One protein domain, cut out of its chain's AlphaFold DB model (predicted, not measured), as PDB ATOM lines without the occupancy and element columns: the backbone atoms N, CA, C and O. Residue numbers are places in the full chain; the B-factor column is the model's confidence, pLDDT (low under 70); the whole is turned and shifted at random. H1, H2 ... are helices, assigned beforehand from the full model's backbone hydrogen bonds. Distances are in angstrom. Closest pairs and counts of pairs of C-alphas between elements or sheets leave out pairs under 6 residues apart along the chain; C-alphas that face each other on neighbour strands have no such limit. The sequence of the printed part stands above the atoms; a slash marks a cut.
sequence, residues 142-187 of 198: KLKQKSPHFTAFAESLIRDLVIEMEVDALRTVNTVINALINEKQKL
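Overview. This is residues 142 to 187 of the 198 residues of the protein "Eukaryotic translation initiation factor 3 30 kDa subunit" of Schistosoma curassoni (UniProt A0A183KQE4). The long helix H3 and the shorter H2 make an open, flat V, joined at its point by residues 163 to 166, with the small helix H1 at the far end of H2. The printed part has 46 residues with three named helices, in the order H1, H2, H3, and no named strand: all helix. It is loose, with a radius of gyration of the C-alphas of 12.7 A and spans of 34 by 26 by 9 A.

Along the chain. H3, residues 167 to 187, is 30.4 A long and ends at C-alpha 187 (26.670, -1.207, -7.786). H2, residues 148 to 162, is 21.8 A long. H1, residues 142 to 146, measures 5.6 A and begins at C-alpha 142 (34.964, -6.507, 8.111).

Arrangement. H3 and H2 are close but not clearly touching, their closest C-alphas, of Leu 170 and Val 162, 7.1 A apart. They run opposite ways at a shallow tilt of 30 degrees. H1 and H2 only just touch, only at the corner by their link, with 3 pairs of C-alphas within 8 A; the closest, Lys 144 and Phe 150, are 5.8 A apart. H1 and H3 are apart. In H1, H2 and H3 every O i to N i+4 pair is within hydrogen-bond range.

Size, cuts and confidence. The C-alphas farthest apart, of Lys 142 and Asp 168, are 34.9 A apart. The printed part has no cut, and both links are tight. Residues 142 to 146 have pLDDT under 70.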
ATOM      1  N   LYS A 142      34.198  -7.604   7.503       62.34
ATOM      2  CA  LYS A 142      34.964  -6.507   8.111       62.34
ATOM      3  C   LYS A 142      36.456  -6.579   7.770       62.34
ATOM      4  O   LYS A 142      37.050  -5.541   7.509       62.34
ATOM      5  N   LEU A 143      37.033  -7.779   7.711       64.44
ATOM      6  CA  LEU A 143      38.431  -7.978   7.329       64.44
ATOM      7  C   LEU A 143      38.638  -7.678   5.839       64.44
ATOM      8  O   LEU A 143      39.602  -7.012   5.487       64.44
ATOM      9  N   LYS A 144      37.684  -8.070   4.983       67.50
ATOM     10  CA  LYS A 144      37.743  -7.816   3.533       67.50
ATOM     11  C   LYS A 144      37.621  -6.344   3.142       67.50
ATOM     12  O   LYS A 144      38.179  -5.943   2.132       67.50
ATOM     13  N   GLN A 145      36.828  -5.562   3.880       67.50
ATOM     14  CA  GLN A 145      36.499  -4.180   3.503       67.50
ATOM     15  C   GLN A 145      37.277  -3.115   4.279       67.50
ATOM     16  O   GLN A 145      37.386  -1.996   3.793       67.50
ATOM     17  N   LYS A 146      37.763  -3.419   5.492       64.19
ATOM     18  CA  LYS A 146      38.384  -2.416   6.377       64.19
ATOM     19  C   LYS A 146      39.863  -2.649   6.663       64.19
ATOM     20  O   LYS A 146      40.505  -1.737   7.168       64.19
ATOM     21  N   SER A 147      40.398  -3.841   6.388       74.00
ATOM     22  CA  SER A 147      41.806  -4.131   6.658       74.00
ATOM     23  C   SER A 147      42.652  -3.887   5.406       74.00
ATOM     24  O   SER A 147      42.470  -4.611   4.424       74.00
ATOM     25  N   PRO A 148      43.609  -2.940   5.422       75.50
ATOM     26  CA  PRO A 148      44.542  -2.747   4.309       75.50
ATOM     27  C   PRO A 148      45.402  -3.997   4.047       75.50
ATOM     28  O   PRO A 148      45.847  -4.222   2.924       75.50
ATOM     29  N   HIS A 149      45.565  -4.866   5.049       83.62
ATOM     30  CA  HIS A 149      46.288  -6.131   4.911       83.62
ATOM     31  C   HIS A 149      45.584  -7.132   3.989       83.62
ATOM     32  O   HIS A 149      46.253  -7.955   3.374       83.62
ATOM     33  N   PHE A 150      44.250  -7.077   3.871       85.50
ATOM     34  CA  PHE A 150      43.529  -7.995   2.989       85.50
ATOM     35  C   PHE A 150      43.808  -7.694   1.513       85.50
ATOM     36  O   PHE A 150      43.953  -8.626   0.728       85.50
ATOM     37  N   THR A 151      43.934  -6.413   1.149       86.44
ATOM     38  CA  THR A 151      44.310  -6.000  -0.210       86.44
ATOM     39  C   THR A 151      45.708  -6.500  -0.560       86.44
ATOM     40  O   THR A 151      45.857  -7.205  -1.550       86.44
ATOM     41  N   ALA A 152      46.701  -6.239   0.298       88.31
ATOM     42  CA  ALA A 152      48.074  -6.705   0.085       88.31
ATOM     43  C   ALA A 152      48.167  -8.241   0.003       88.31
ATOM     44  O   ALA A 152      48.842  -8.787  -0.865       88.31
ATOM     45  N   PHE A 153      47.438  -8.956   0.867       89.31
ATOM     46  CA  PHE A 153      47.337 -10.414   0.798       89.31
ATOM     47  C   PHE A 153      46.740 -10.895  -0.532       89.31
ATOM     48  O   PHE A 153      47.274 -11.818  -1.145       89.31
ATOM     49  N   ALA A 154      45.637 -10.287  -0.977       89.06
ATOM     50  CA  ALA A 154      44.972 -10.673  -2.216       89.06
ATOM     51  C   ALA A 154      45.865 -10.421  -3.438       89.06
ATOM     52  O   ALA A 154      45.912 -11.264  -4.329       89.06
ATOM     53  N   GLU A 155      46.594  -9.305  -3.466       91.06
ATOM     54  CA  GLU A 155      47.560  -8.988  -4.521       91.06
ATOM     55  C   GLU A 155      48.680 -10.027  -4.603       91.06
ATOM     56  O   GLU A 155      48.940 -10.548  -5.689       91.06
ATOM     57  N   SER A 156      49.298 -10.378  -3.470       94.00
ATOM     58  CA  SER A 156      50.338 -11.413  -3.427       94.00
ATOM     59  C   SER A 156      49.800 -12.775  -3.860       94.00
ATOM     60  O   SER A 156      50.386 -13.410  -4.726       94.00
ATOM     61  N   LEU A 157      48.634 -13.187  -3.347       91.94
ATOM     62  CA  LEU A 157      48.023 -14.464  -3.720       91.94
ATOM     63  C   LEU A 157      47.711 -14.534  -5.219       91.94
ATOM     64  O   LEU A 157      47.961 -15.553  -5.854       91.94
ATOM     65  N   ILE A 158      47.150 -13.466  -5.796       92.81
ATOM     66  CA  ILE A 158      46.868 -13.420  -7.234       92.81
ATOM     67  C   ILE A 158      48.176 -13.517  -8.018       92.81
ATOM     68  O   ILE A 158      48.232 -14.299  -8.961       92.81
ATOM     69  N   ARG A 159      49.223 -12.781  -7.622       93.88
ATOM     70  CA  ARG A 159      50.540 -12.842  -8.270       93.88
ATOM     71  C   ARG A 159      51.100 -14.262  -8.253       93.88
ATOM     72  O   ARG A 159      51.467 -14.753  -9.314       93.88
ATOM     73  N   ASP A 160      51.101 -14.922  -7.099       93.50
ATOM     74  CA  ASP A 160      51.627 -16.282  -6.949       93.50
ATOM     75  C   ASP A 160      50.852 -17.298  -7.804       93.50
ATOM     76  O   ASP A 160      51.442 -18.215  -8.367       93.50
ATOM     77  N   LEU A 161      49.532 -17.125  -7.950       91.19
ATOM     78  CA  LEU A 161      48.696 -18.016  -8.761       91.19
ATOM     79  C   LEU A 161      48.877 -17.829 -10.272       91.19
ATOM     80  O   LEU A 161      48.629 -18.772 -11.022       91.19
ATOM     81  N   VAL A 162      49.242 -16.626 -10.728       93.94
ATOM     82  CA  VAL A 162      49.285 -16.293 -12.164       93.94
ATOM     83  C   VAL A 162      50.698 -16.151 -12.728       93.94
ATOM     84  O   VAL A 162      50.837 -15.979 -13.934       93.94
ATOM     85  N   ILE A 163      51.743 -16.220 -11.898       94.38
ATOM     86  CA  ILE A 163      53.133 -15.983 -12.324       94.38
ATOM     87  C   ILE A 163      53.622 -16.978 -13.387       94.38
ATOM     88  O   ILE A 163      54.382 -16.593 -14.270       94.38
ATOM     89  N   GLU A 164      53.154 -18.225 -13.334       93.31
ATOM     90  CA  GLU A 164      53.499 -19.282 -14.297       93.31
ATOM     91  C   GLU A 164      52.495 -19.389 -15.461       93.31
ATOM     92  O   GLU A 164      52.628 -20.260 -16.318       93.31
ATOM     93  N   MET A 165      51.463 -18.536 -15.504       93.38
ATOM     94  CA  MET A 165      50.470 -18.567 -16.579       93.38
ATOM     95  C   MET A 165      51.012 -17.953 -17.872       93.38
ATOM     96  O   MET A 165      51.710 -16.941 -17.863       93.38
ATOM     97  N   GLU A 166      50.605 -18.517 -19.009       95.62
ATOM     98  CA  GLU A 166      50.886 -17.942 -20.324       95.62
ATOM     99  C   GLU A 166      50.233 -16.564 -20.503       95.62
ATOM    100  O   GLU A 166      49.167 -16.265 -19.950       95.62
ATOM    101  N   VAL A 167      50.852 -15.728 -21.341       94.88
ATOM    102  CA  VAL A 167      50.435 -14.335 -21.564       94.88
ATOM    103  C   VAL A 167      48.984 -14.238 -22.045       94.88
ATOM    104  O   VAL A 167      48.243 -13.367 -21.586       94.88
ATOM    105  N   ASP A 168      48.549 -15.131 -22.932       95.19
ATOM    106  CA  ASP A 168      47.184 -15.104 -23.465       95.19
ATOM    107  C   ASP A 168      46.145 -15.475 -22.402       95.19
ATOM    108  O   ASP A 168      45.132 -14.783 -22.253       95.19
ATOM    109  N   ALA A 169      46.430 -16.484 -21.576       93.94
ATOM    110  CA  ALA A 169      45.582 -16.841 -20.442       93.94
ATOM    111  C   ALA A 169      45.512 -15.702 -19.406       93.94
ATOM    112  O   ALA A 169      44.439 -15.405 -18.867       93.94
ATOM    113  N   LEU A 170      46.625 -14.999 -19.170       95.06
ATOM    114  CA  LEU A 170      46.667 -13.826 -18.298       95.06
ATOM    115  C   LEU A 170      45.808 -12.671 -18.842       95.06
ATOM    116  O   LEU A 170      45.110 -12.010 -18.069       95.06
ATOM    117  N   ARG A 171      45.775 -12.450 -20.166       95.81
ATOM    118  CA  ARG A 171      44.865 -11.468 -20.796       95.81
ATOM    119  C   ARG A 171      43.398 -11.821 -20.544       95.81
ATOM    120  O   ARG A 171      42.596 -10.924 -20.262       95.81
ATOM    121  N   THR A 172      43.038 -13.105 -20.596       95.81
ATOM    122  CA  THR A 172      41.684 -13.565 -20.254       95.81
ATOM    123  C   THR A 172      41.342 -13.253 -18.797       95.81
ATOM    124  O   THR A 172      40.297 -12.656 -18.533       95.81
ATOM    125  N   VAL A 173      42.232 -13.568 -17.849       94.94
ATOM    126  CA  VAL A 173      42.037 -13.244 -16.423       94.94
ATOM    127  C   VAL A 173      41.886 -11.734 -16.210       94.94
ATOM    128  O   VAL A 173      40.958 -11.299 -15.527       94.94
ATOM    129  N   ASN A 174      42.726 -10.915 -16.849       95.38
ATOM    130  CA  ASN A 174      42.641  -9.455 -16.770       95.38
ATOM    131  C   ASN A 174      41.289  -8.920 -17.278       95.38
ATOM    132  O   ASN A 174      40.706  -8.005 -16.697       95.38
ATOM    133  N   THR A 175      40.745  -9.520 -18.339       97.25
ATOM    134  CA  THR A 175      39.427  -9.153 -18.881       97.25
ATOM    135  C   THR A 175      38.317  -9.401 -17.856       97.25
ATOM    136  O   THR A 175      37.461  -8.538 -17.651       97.25
ATOM    137  N   VAL A 176      38.368 -10.535 -17.149       96.19
ATOM    138  CA  VAL A 176      37.430 -10.855 -16.060       96.19
ATOM    139  C   VAL A 176      37.562  -9.857 -14.904       96.19
ATOM    140  O   VAL A 176      36.550  -9.371 -14.402       96.19
ATOM    141  N   ILE A 177      38.786  -9.496 -14.505       95.12
ATOM    142  CA  ILE A 177      39.023  -8.501 -13.444       95.12
ATOM    143  C   ILE A 177      38.423  -7.141 -13.828       95.12
ATOM    144  O   ILE A 177      37.695  -6.546 -13.033       95.12
ATOM    145  N   ASN A 178      38.652  -6.673 -15.056       96.56
ATOM    146  CA  ASN A 178      38.094  -5.409 -15.541       96.56
ATOM    147  C   ASN A 178      36.559  -5.424 -15.575       96.56
ATOM    148  O   ASN A 178      35.920  -4.441 -15.187       96.56
ATOM    149  N   ALA A 179      35.946  -6.542 -15.976       96.94
ATOM    150  CA  ALA A 179      34.497  -6.711 -15.912       96.94
ATOM    151  C   ALA A 179      33.976  -6.594 -14.466       96.94
ATOM    152  O   ALA A 179      33.049  -5.823 -14.209       96.94
ATOM    153  N   LEU A 180      34.626  -7.261 -13.505       95.00
ATOM    154  CA  LEU A 180      34.268  -7.189 -12.084       95.00
ATOM    155  C   LEU A 180      34.406  -5.771 -11.512       95.00
ATOM    156  O   LEU A 180      33.554  -5.336 -10.733       95.00
ATOM    157  N   ILE A 181      35.445  -5.026 -11.899       94.50
ATOM    158  CA  ILE A 181      35.616  -3.618 -11.503       94.50
ATOM    159  C   ILE A 181      34.425  -2.790 -11.993       94.50
ATOM    160  O   ILE A 181      33.803  -2.076 -11.201       94.50
ATOM    161  N   ASN A 182      34.058  -2.931 -13.268       95.56
ATOM    162  CA  ASN A 182      32.926  -2.221 -13.859       95.56
ATOM    163  C   ASN A 182      31.599  -2.562 -13.156       95.56
ATOM    164  O   ASN A 182      30.799  -1.668 -12.868       95.56
ATOM    165  N   GLU A 183      31.363  -3.833 -12.828       94.00
ATOM    166  CA  GLU A 183      30.192  -4.271 -12.059       94.00
ATOM    167  C   GLU A 183      30.157  -3.646 -10.657       94.00
ATOM    168  O   GLU A 183      29.133  -3.094 -10.242       94.00
ATOM    169  N   LYS A 184      31.282  -3.662  -9.931       89.69
ATOM    170  CA  LYS A 184      31.385  -3.051  -8.596       89.69
ATOM    171  C   LYS A 184      31.135  -1.547  -8.641       89.69
ATOM    172  O   LYS A 184      30.392  -1.040  -7.800       89.69
ATOM    173  N   GLN A 185      31.689  -0.843  -9.626       91.50
ATOM    174  CA  GLN A 185      31.461   0.591  -9.807       91.50
ATOM    175  C   GLN A 185      29.984   0.907 -10.072       91.50
ATOM    176  O   GLN A 185      29.444   1.839  -9.472       91.50
ATOM    177  N   LYS A 186      29.297   0.119 -10.910       92.75
ATOM    178  CA  LYS A 186      27.850   0.267 -11.146       92.75
ATOM    179  C   LYS A 186      27.044   0.077  -9.858       92.75
ATOM    180  O   LYS A 186      26.187   0.905  -9.555       92.75
ATOM    181  N   LEU A 187      27.349  -0.952  -9.064       88.06
ATOM    182  CA  LEU A 187      26.670  -1.207  -7.786       88.06
ATOM    183  C   LEU A 187      26.869  -0.071  -6.773       88.06
ATOM    184  O   LEU A 187      25.925   0.293  -6.071       88.06
TER     185      LEU A 187